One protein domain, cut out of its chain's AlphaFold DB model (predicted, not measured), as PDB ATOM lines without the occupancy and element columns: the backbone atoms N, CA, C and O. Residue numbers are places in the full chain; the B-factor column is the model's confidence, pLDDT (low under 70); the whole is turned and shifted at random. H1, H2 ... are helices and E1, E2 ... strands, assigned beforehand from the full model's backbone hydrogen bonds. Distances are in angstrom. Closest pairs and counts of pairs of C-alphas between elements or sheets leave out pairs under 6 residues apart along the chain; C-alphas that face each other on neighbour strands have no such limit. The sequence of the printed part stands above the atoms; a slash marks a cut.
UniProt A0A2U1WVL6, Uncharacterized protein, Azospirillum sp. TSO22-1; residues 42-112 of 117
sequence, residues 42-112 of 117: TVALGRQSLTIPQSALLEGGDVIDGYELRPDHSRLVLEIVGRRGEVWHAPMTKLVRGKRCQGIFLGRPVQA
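AT A GLANCE: This is residues 42 to 112 of the 117 residues of an uncharacterized protein of Azospirillum sp. TSO22-1 (UniProt A0A2U1WVL6). A meander of E3, E4, E5, E6 and E7, each strand the antiparallel neighbour of the one before, curls like part of a barrel; the small hairpin of E1 and E2 lies across its open side, and the short helix H1 sits beside the strands, between E4 and E7. The long strand E6 runs along the longest axis. The 71 printed residues hold, in order, E1 E2 H1 E3 E4 E5 E6 E7, mostly strand. The whole is compact, radius of gyration of the C-alphas 11.9 A, and spans 40 by 20 by 18 A, only just a rod.

HOW THE PARTS SIT: Start in the strongly twisted sheet, at edge strand E3, residues 62 to 64, where N 64 and O 67 of E4, residues 67 to 72, are 2.9 A apart. Next, N 70 and O 79 of E5, residues 77 to 81, are 2.8 A apart. E6, residues 87 to 97, is staggered: N 80 and O 88 are 2.8 A apart, while farther on N 95 and O 103 of edge strand E7, residues 101 to 106, are 2.8 A apart. H1, residues 54 to 58, stands at the sheet's level, height 2.7 A; its closest C-alphas to E7 are Gln 54 and Gly 103, 6.4 A, and its O i to N i+4 pair is within hydrogen-bond range. In the hairpin of E1, residues 42 to 45, and E2, residues 48 to 52, N 43 and O 50 are 2.9 A apart; the closest C-alphas of E2 and E3 are Ile 52 and Ile 64, 7.5 A, and those of E1 and E6 are Leu 45 and Trp 88, 7.5 A.

IN THESE COORDINATES: Find C-alpha 87 at (5.817, -2.800, -12.735); from there E6 runs 31.4 A to C-alpha 97 at (17.732, 4.128, -40.957). E7 covers 16.7 A and ends at C-alpha 106, (15.076, 2.373, -24.196); E4 covers 15.7 A.

THE WHOLE: The C-alphas farthest apart, Arg 84 and Gly 98, are 40.6 A apart. The printed part has no cut, each link between named elements is tight, and no printed residue is under 70 in pLDDT.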
ATOM      1  N   THR A  42      20.459  -3.337 -22.463       94.94
ATOM      2  CA  THR A  42      20.481  -3.635 -21.030       94.94
ATOM      3  C   THR A  42      19.878  -2.478 -20.241       94.94
ATOM      4  O   THR A  42      20.324  -1.336 -20.354       94.94
ATOM      5  N   VAL A  43      18.881  -2.776 -19.410       94.69
ATOM      6  CA  VAL A  43      18.204  -1.809 -18.537       94.69
ATOM      7  C   VAL A  43      18.337  -2.216 -17.073       94.69
ATOM      8  O   VAL A  43      18.374  -3.399 -16.748       94.69
ATOM      9  N   ALA A  44      18.413  -1.237 -16.173       94.06
ATOM     10  CA  ALA A  44      18.524  -1.482 -14.737       94.06
ATOM     11  C   ALA A  44      17.148  -1.398 -14.057       94.06
ATOM     12  O   ALA A  44      16.571  -0.320 -13.950       94.06
ATOM     13  N   LEU A  45      16.643  -2.526 -13.563       93.06
ATOM     14  CA  LEU A  45      15.417  -2.652 -12.776       93.06
ATOM     15  C   LEU A  45      15.787  -2.670 -11.287       93.06
ATOM     16  O   LEU A  45      15.968  -3.715 -10.659       93.06
ATOM     17  N   GLY A  46      15.991  -1.483 -10.715       88.12
ATOM     18  CA  GLY A  46      16.465  -1.348  -9.336       88.12
ATOM     19  C   GLY A  46      17.888  -1.892  -9.168       88.12
ATOM     20  O   GLY A  46      18.840  -1.277  -9.639       88.12
ATOM     21  N   ARG A  47      18.044  -3.027  -8.470       87.44
ATOM     22  CA  ARG A  47      19.353  -3.681  -8.250       87.44
ATOM     23  C   ARG A  47      19.699  -4.742  -9.297       87.44
ATOM     24  O   ARG A  47      20.783  -5.311  -9.229       87.44
ATOM     25  N   GLN A  48      18.785  -5.042 -10.216       91.00
ATOM     26  CA  GLN A  48      18.979  -6.052 -11.253       91.00
ATOM     27  C   GLN A  48      19.141  -5.392 -12.619       91.00
ATOM     28  O   GLN A  48      18.590  -4.323 -12.869       91.00
ATOM     29  N   SER A  49      19.893  -6.030 -13.508       93.62
ATOM     30  CA  SER A  49      20.000  -5.648 -14.915       93.62
ATOM     31  C   SER A  49      19.286  -6.681 -15.776       93.62
ATOM     32  O   SER A  49      19.511  -7.874 -15.587       93.62
ATOM     33  N   LEU A  50      18.476  -6.226 -16.726       95.00
ATOM     34  CA  LEU A  50      17.774  -7.064 -17.691       95.00
ATOM     35  C   LEU A  50      18.281  -6.738 -19.092       95.00
ATOM     36  O   LEU A  50      18.272  -5.573 -19.491       95.00
ATOM     37  N   THR A  51      18.722  -7.753 -19.831       96.19
ATOM     38  CA  THR A  51      19.160  -7.606 -21.224       96.19
ATOM     39  C   THR A  51      18.030  -8.025 -22.150       96.19
ATOM     40  O   THR A  51      17.596  -9.171 -22.126       96.19
ATOM     41  N   ILE A  52      17.560  -7.086 -22.964       96.06
ATOM     42  CA  ILE A  52      16.381  -7.238 -23.811       96.06
ATOM     43  C   ILE A  52      16.823  -7.235 -25.282       96.06
ATOM     44  O   ILE A  52      17.397  -6.242 -25.734       96.06
ATOM     45  N   PRO A  53      16.582  -8.304 -26.057       95.25
ATOM     46  CA  PRO A  53      16.868  -8.320 -27.485       95.25
ATOM     47  C   PRO A  53      15.921  -7.381 -28.246       95.25
ATOM     48  O   PRO A  53      14.786  -7.138 -27.835       95.25
ATOM     49  N   GLN A  54      16.365  -6.872 -29.396       94.25
ATOM     50  CA  GLN A  54      15.550  -5.969 -30.223       94.25
ATOM     51  C   GLN A  54      14.279  -6.629 -30.751       94.25
ATOM     52  O   GLN A  54      13.266  -5.948 -30.889       94.25
ATOM     53  N   SER A  55      14.310  -7.940 -31.006       93.38
ATOM     54  CA  SER A  55      13.136  -8.711 -31.424       93.38
ATOM     55  C   SER A  55      11.997  -8.574 -30.414       93.38
ATOM     56  O   SER A  55      10.905  -8.173 -30.799       93.38
ATOM     57  N   ALA A  56      12.267  -8.738 -29.115       95.12
ATOM     58  CA  ALA A  56      11.261  -8.570 -28.062       95.12
ATOM     59  C   ALA A  56      10.634  -7.162 -28.062       95.12
ATOM     60  O   ALA A  56       9.443  -6.998 -27.803       95.12
ATOM     61  N   LEU A  57      11.418  -6.130 -28.393       95.19
ATOM     62  CA  LEU A  57      10.938  -4.746 -28.455       95.19
ATOM     63  C   LEU A  57      10.187  -4.417 -29.742       95.19
ATOM     64  O   LEU A  57       9.374  -3.500 -29.728       95.19
ATOM     65  N   LEU A  58      10.464  -5.100 -30.853       93.06
ATOM     66  CA  LEU A  58       9.867  -4.828 -32.163       93.06
ATOM     67  C   LEU A  58       8.650  -5.712 -32.457       93.06
ATOM     68  O   LEU A  58       7.730  -5.255 -33.129       93.06
ATOM     69  N   GLU A  59       8.642  -6.945 -31.956       91.12
ATOM     70  CA  GLU A  59       7.660  -7.986 -32.296       91.12
ATOM     71  C   GLU A  59       6.480  -8.060 -31.316       91.12
ATOM     72  O   GLU A  59       5.531  -8.800 -31.559       91.12
ATOM     73  N   GLY A  60       6.485  -7.239 -30.260       85.56
ATOM     74  CA  GLY A  60       5.330  -7.081 -29.369       85.56
ATOM     75  C   GLY A  60       5.452  -7.757 -28.006       85.56
ATOM     76  O   GLY A  60       4.432  -7.987 -27.366       85.56
ATOM     77  N   GLY A  61       6.673  -8.010 -27.535       90.38
ATOM     78  CA  GLY A  61       6.939  -8.492 -26.183       90.38
ATOM     79  C   GLY A  61       7.574  -9.872 -26.148       90.38
ATOM     80  O   GLY A  61       7.672 -10.559 -27.159       90.38
ATOM     81  N   ASP A  62       8.045 -10.244 -24.964       95.31
ATOM     82  CA  ASP A  62       8.652 -11.541 -24.661       95.31
ATOM     83  C   ASP A  62       8.680 -11.738 -23.136       95.31
ATOM     84  O   ASP A  62       8.453 -10.791 -22.376       95.31
ATOM     85  N   VAL A  63       8.983 -12.948 -22.672       95.56
ATOM     86  CA  VAL A  63       9.244 -13.232 -21.259       95.56
ATOM     87  C   VAL A  63      10.717 -13.570 -21.079       95.56
ATOM     88  O   VAL A  63      11.186 -14.615 -21.519       95.56
ATOM     89  N   ILE A  64      11.445 -12.704 -20.375       94.12
ATOM     90  CA  ILE A  64      12.897 -12.816 -20.192       94.12
ATOM     91  C   ILE A  64      13.209 -12.792 -18.704       94.12
ATOM     92  O   ILE A  64      12.793 -11.883 -17.993       94.12
ATOM     93  N   ASP A  65      13.921 -13.807 -18.214       92.44
ATOM     94  CA  ASP A  65      14.304 -13.935 -16.800       92.44
ATOM     95  C   ASP A  65      13.121 -13.819 -15.813       92.44
ATOM     96  O   ASP A  65      13.262 -13.410 -14.660       92.44
ATOM     97  N   GLY A  66      11.922 -14.202 -16.267       92.88
ATOM     98  CA  GLY A  66      10.679 -14.101 -15.499       92.88
ATOM     99  C   GLY A  66      10.039 -12.709 -15.482       92.88
ATOM    100  O   GLY A  66       9.044 -12.531 -14.783       92.88
ATOM    101  N   TYR A  67      10.576 -11.750 -16.232       95.44
ATOM    102  CA  TYR A  67       9.937 -10.471 -16.516       95.44
ATOM    103  C   TYR A  67       9.128 -10.568 -17.807       95.44
ATOM    104  O   TYR A  67       9.653 -10.978 -18.839       95.44
ATOM    105  N   GLU A  68       7.863 -10.170 -17.757       96.75
ATOM    106  CA  GLU A  68       7.020 -10.031 -18.940       96.75
ATOM    107  C   GLU A  68       7.222  -8.638 -19.542       96.75
ATOM    108  O   GLU A  68       7.059  -7.621 -18.863       96.75
ATOM    109  N   LEU A  69       7.599  -8.589 -20.817       97.12
ATOM    110  CA  LEU A  69       7.804  -7.362 -21.573       97.12
ATOM    111  C   LEU A  69       6.558  -7.056 -22.392       97.12
ATOM    112  O   LEU A  69       6.124  -7.871 -23.201       97.12
ATOM    113  N   ARG A  70       6.022  -5.850 -22.223       96.94
ATOM    114  CA  ARG A  70       4.828  -5.357 -22.914       96.94
ATOM    115  C   ARG A  70       5.162  -4.041 -23.616       96.94
ATOM    116  O   ARG A  70       4.985  -2.965 -23.036       96.94
ATOM    117  N   PRO A  71       5.719  -4.093 -24.838       97.00
ATOM    118  CA  PRO A  71       6.011  -2.902 -25.614       97.00
ATOM    119  C   PRO A  71       4.707  -2.318 -26.155       97.00
ATOM    120  O   PRO A  71       3.940  -2.997 -26.832       97.00
ATOM    121  N   ASP A  72       4.486  -1.034 -25.909       96.31
ATOM    122  CA  ASP A  72       3.431  -0.259 -26.543       96.31
ATOM    123  C   ASP A  72       4.057   0.689 -27.566       96.31
ATOM    124  O   ASP A  72       4.539   1.774 -27.237       96.31
ATOM    125  N   HIS A  73       4.055   0.283 -28.837       95.06
ATOM    126  CA  HIS A  73       4.625   1.089 -29.920       95.06
ATOM    127  C   HIS A  73       3.823   2.349 -30.238       95.06
ATOM    128  O   HIS A  73       4.371   3.261 -30.855       95.06
ATOM    129  N   SER A  74       2.550   2.411 -29.839       95.50
ATOM    130  CA  SER A  74       1.703   3.585 -30.074       95.50
ATOM    131  C   SER A  74       2.015   4.685 -29.067       95.50
ATOM    132  O   SER A  74       2.098   5.856 -29.431       95.50
ATOM    133  N   ARG A  75       2.224   4.306 -27.802       96.25
ATOM    134  CA  ARG A  75       2.624   5.222 -26.724       96.25
ATOM    135  C   ARG A  75       4.138   5.372 -26.593       96.25
ATOM    136  O   ARG A  75       4.579   6.259 -25.869       96.25
ATOM    137  N   LEU A  76       4.911   4.541 -27.292       96.75
ATOM    138  CA  LEU A  76       6.363   4.445 -27.172       96.75
ATOM    139  C   LEU A  76       6.789   4.248 -25.710       96.75
ATOM    140  O   LEU A  76       7.638   4.965 -25.185       96.75
ATOM    141  N   VAL A  77       6.181   3.271 -25.041       97.12
ATOM    142  CA  VAL A  77       6.499   2.902 -23.657       97.12
ATOM    143  C   VAL A  77       6.612   1.390 -23.568       97.12
ATOM    144  O   VAL A  77       5.766   0.670 -24.086       97.12
ATOM    145  N   LEU A  78       7.645   0.914 -22.886       97.44
ATOM    146  CA  LEU A  78       7.785  -0.477 -22.494       97.44
ATOM    147  C   LEU A  78       7.312  -0.625 -21.050       97.44
ATOM    148  O   LEU A  78       7.895  -0.021 -20.148       97.44
ATOM    149  N   GLU A  79       6.287  -1.443 -20.839       96.88
ATOM    150  CA  GLU A  79       5.911  -1.933 -19.518       96.88
ATOM    151  C   GLU A  79       6.647  -3.252 -19.253       96.88
ATOM    152  O   GLU A  79       6.664  -4.153 -20.089       96.88
ATOM    153  N   ILE A  80       7.307  -3.342 -18.104       96.75
ATOM    154  CA  ILE A  80       8.047  -4.521 -17.657       96.75
ATOM    155  C   ILE A  80       7.369  -4.998 -16.383       96.75
ATOM    156  O   ILE A  80       7.338  -4.256 -15.400       96.75
ATOM    157  N   VAL A  81       6.831  -6.213 -16.392       95.81
ATOM    158  CA  VAL A  81       6.102  -6.787 -15.258       95.81
ATOM    159  C   VAL A  81       6.937  -7.893 -14.629       95.81
ATOM    160  O   VAL A  81       7.257  -8.896 -15.262       95.81
ATOM    161  N   GLY A  82       7.316  -7.697 -13.371       93.62
ATOM    162  CA  GLY A  82       8.035  -8.676 -12.568       93.62
ATOM    163  C   GLY A  82       7.114  -9.747 -11.992       93.62
ATOM    164  O   GLY A  82       5.908  -9.558 -11.816       93.62
ATOM    165  N   ARG A  83       7.705 -10.881 -11.604       89.81
ATOM    166  CA  ARG A  83       6.983 -12.039 -11.042       89.81
ATOM    167  C   ARG A  83       6.192 -11.732  -9.772       89.81
ATOM    168  O   ARG A  83       5.287 -12.489  -9.433       89.81
ATOM    169  N   ARG A  84       6.558 -10.681  -9.032       88.94
ATOM    170  CA  ARG A  84       5.896 -10.302  -7.775       88.94
ATOM    171  C   ARG A  84       4.908  -9.149  -7.971       88.94
ATOM    172  O   ARG A  84       4.492  -8.544  -6.989       88.94
ATOM    173  N   GLY A  85       4.546  -8.851  -9.222       88.62
ATOM    174  CA  GLY A  85       3.640  -7.760  -9.573       88.62
ATOM    175  C   GLY A  85       4.302  -6.384  -9.567       88.62
ATOM    176  O   GLY A  85       3.604  -5.377  -9.628       88.62
ATOM    177  N   GLU A  86       5.634  -6.312  -9.478       92.12
ATOM    178  CA  GLU A  86       6.340  -5.052  -9.681       92.12
ATOM    179  C   GLU A  86       6.202  -4.621 -11.143       92.12
ATOM    180  O   GLU A  86       6.356  -5.439 -12.048       92.12
ATOM    181  N   VAL A  87       5.943  -3.337 -11.380       94.69
ATOM    182  CA  VAL A  87       5.817  -2.800 -12.735       94.69
ATOM    183  C   VAL A  87       6.825  -1.678 -12.925       94.69
ATOM    184  O   VAL A  87       6.952  -0.797 -12.073       94.69
ATOM    185  N   TRP A  88       7.531  -1.694 -14.050       96.38
ATOM    186  CA  TRP A  88       8.393  -0.602 -14.488       96.38
ATOM    187  C   TRP A  88       7.955  -0.103 -15.854       96.38
ATOM    188  O   TRP A  88       7.585  -0.892 -16.716       96.38
ATOM    189  N   HIS A  89       8.057   1.205 -16.065       96.81
ATOM    190  CA  HIS A  89       7.854   1.830 -17.364       96.81
ATOM    191  C   HIS A  89       9.167   2.420 -17.864       96.81
ATOM    192  O   HIS A  89       9.801   3.208 -17.160       96.81
ATOM    193  N   ALA A  90       9.561   2.076 -19.085       97.00
ATOM    194  CA  ALA A  90      10.672   2.708 -19.786       97.00
ATOM    195  C   ALA A  90      10.151   3.428 -21.036       97.00
ATOM    196  O   ALA A  90       9.408   2.826 -21.811       97.00
ATOM    197  N   PRO A  91      10.531   4.693 -21.281       97.50
ATOM    198  CA  PRO A  91      10.202   5.341 -22.541       97.50
ATOM    199  C   PRO A  91      10.987   4.678 -23.679       97.50
ATOM    200  O   PRO A  91      12.164   4.344 -23.528       97.50
ATOM    201  N   MET A  92      10.336   4.502 -24.821       97.19
ATOM    202  CA  MET A  92      10.914   3.965 -26.046       97.19
ATOM    203  C   MET A  92      11.152   5.101 -27.042       97.19
ATOM    204  O   MET A  92      10.357   6.026 -27.164       97.19
ATOM    205  N   THR A  93      12.214   4.986 -27.828       96.56
ATOM    206  CA  THR A  93      12.428   5.827 -29.007       96.56
ATOM    207  C   THR A  93      12.643   4.923 -30.204       96.56
ATOM    208  O   THR A  93      13.567   4.108 -30.219       96.56
ATOM    209  N   LYS A  94      11.799   5.070 -31.228       94.12
ATOM    210  CA  LYS A  94      11.963   4.330 -32.477       94.12
ATOM    211  C   LYS A  94      13.112   4.923 -33.286       94.12
ATOM    212  O   LYS A  94      13.088   6.096 -33.653       94.12
ATOM    213  N   LEU A  95      14.097   4.092 -33.589       93.88
ATOM    214  CA  LEU A  95      15.227   4.414 -34.447       93.88
ATOM    215  C   LEU A  95      14.976   3.819 -35.827       93.88
ATOM    216  O   LEU A  95      14.590   2.656 -35.939       93.88
ATOM    217  N   VAL A  96      15.187   4.603 -36.883       92.31
ATOM    218  CA  VAL A  96      15.017   4.150 -38.268       92.31
ATOM    219  C   VAL A  96      16.153   4.690 -39.125       92.31
ATOM    220  O   VAL A  96      16.445   5.883 -39.116       92.31
ATOM    221  N   ARG A  97      16.767   3.804 -39.908       87.56
ATOM    222  CA  ARG A  97      17.732   4.128 -40.957       87.56
ATOM    223  C   ARG A  97      17.311   3.426 -42.247       87.56
ATOM    224  O   ARG A  97      17.433   2.212 -42.394       87.56
ATOM    225  N   GLY A  98      16.839   4.198 -43.223       86.94
ATOM    226  CA  GLY A  98      16.348   3.641 -44.485       86.94
ATOM    227  C   GLY A  98      15.142   2.709 -44.292       86.94
ATOM    228  O   GLY A  98      14.428   2.794 -43.299       86.94
ATOM    229  N   LYS A  99      14.889   1.823 -45.263       84.31
ATOM    230  CA  LYS A  99      13.674   0.981 -45.277       84.31
ATOM    231  C   LYS A  99      13.778  -0.323 -44.478       84.31
ATOM    232  O   LYS A  99      12.762  -0.971 -44.263       84.31
ATOM    233  N   ARG A 100      14.991  -0.762 -44.138       84.81
ATOM    234  CA  ARG A 100      15.252  -2.118 -43.614       84.81
ATOM    235  C   ARG A 100      15.918  -2.141 -42.243       84.81
ATOM    236  O   ARG A 100      16.003  -3.208 -41.659       84.81
ATOM    237  N   CYS A 101      16.379  -1.000 -41.739       89.81
ATOM    238  CA  CYS A 101      17.018  -0.926 -40.434       89.81
ATOM    239  C   CYS A 101      16.157  -0.094 -39.491       89.81
ATOM    240  O   CYS A 101      15.988   1.112 -39.679       89.81
ATOM    241  N   GLN A 102      15.605  -0.763 -38.487       92.00
ATOM    242  CA  GLN A 102      14.876  -0.144 -37.395       92.00
ATOM    243  C   GLN A 102      15.283  -0.802 -36.079       92.00
ATOM    244  O   GLN A 102      15.703  -1.954 -36.071       92.00
ATOM    245  N   GLY A 103      15.137  -0.072 -34.984       93.88
ATOM    246  CA  GLY A 103      15.339  -0.587 -33.637       93.88
ATOM    247  C   GLY A 103      14.659   0.307 -32.616       93.88
ATOM    248  O   GLY A 103      14.109   1.358 -32.957       93.88
ATOM    249  N   ILE A 104      14.693  -0.114 -31.362       95.69
ATOM    250  CA  ILE A 104      14.169   0.644 -30.237       95.69
ATOM    251  C   ILE A 104      15.322   0.990 -29.302       95.69
ATOM    252  O   ILE A 104      16.071   0.125 -28.849       95.69
ATOM    253  N   PHE A 105      15.432   2.275 -28.985       94.94
ATOM    254  CA  PHE A 105      16.198   2.737 -27.841       94.94
ATOM    255  C   PHE A 105      15.292   2.781 -26.612       94.94
ATOM    256  O   PHE A 105      14.170   3.282 -26.699       94.94
ATOM    257  N   LEU A 106      15.779   2.289 -25.474       96.19
ATOM    258  CA  LEU A 106      15.076   2.373 -24.196       96.19
ATOM    259  C   LEU A 106      15.721   3.436 -23.318       96.19
ATOM    260  O   LEU A 106      16.932   3.436 -23.098       96.19
ATOM    261  N   GLY A 107      14.895   4.328 -22.782       94.88
ATOM    262  CA  GLY A 107      15.303   5.199 -21.694       94.88
ATOM    263  C   GLY A 107      15.355   4.459 -20.359       94.88
ATOM    264  O   GLY A 107      15.093   3.260 -20.254       94.88
ATOM    265  N   ARG A 108      15.686   5.204 -19.303       94.81
ATOM    266  CA  ARG A 108      15.762   4.654 -17.948       94.81
ATOM    267  C   ARG A 108      14.373   4.170 -17.496       94.81
ATOM    268  O   ARG A 108      13.455   4.990 -17.477       94.81
ATOM    269  N   PRO A 109      14.218   2.899 -17.087       95.69
ATOM    270  CA  PRO A 109      12.976   2.426 -16.495       95.69
ATOM    271  C   PRO A 109      12.730   3.090 -15.138       95.69
ATOM    272  O   PRO A 109      13.643   3.258 -14.327       95.69
ATOM    273  N   VAL A 110      11.473   3.440 -14.885       94.81
ATOM    274  CA  VAL A 110      10.987   3.985 -13.617       94.81
ATOM    275  C   VAL A 110       9.943   3.025 -13.072       94.81
ATOM    276  O   VAL A 110       9.038   2.615 -13.796       94.81
ATOM    277  N   GLN A 111      10.075   2.640 -11.804       93.94
ATOM    278  CA  GLN A 111       9.089   1.777 -11.165       93.94
ATOM    279  C   GLN A 111       7.764   2.536 -11.038       93.94
ATOM    280  O   GLN A 111       7.739   3.662 -10.536       93.94
ATOM    281  N   ALA A 112       6.673   1.936 -11.504       89.69
ATOM    282  CA  ALA A 112       5.344   2.477 -11.287       89.69
ATOM    283  C   ALA A 112       5.049   2.441  -9.783       89.69
ATOM    284  O   ALA A 112       5.316   1.442  -9.110       89.69
TER     285      ALA A 112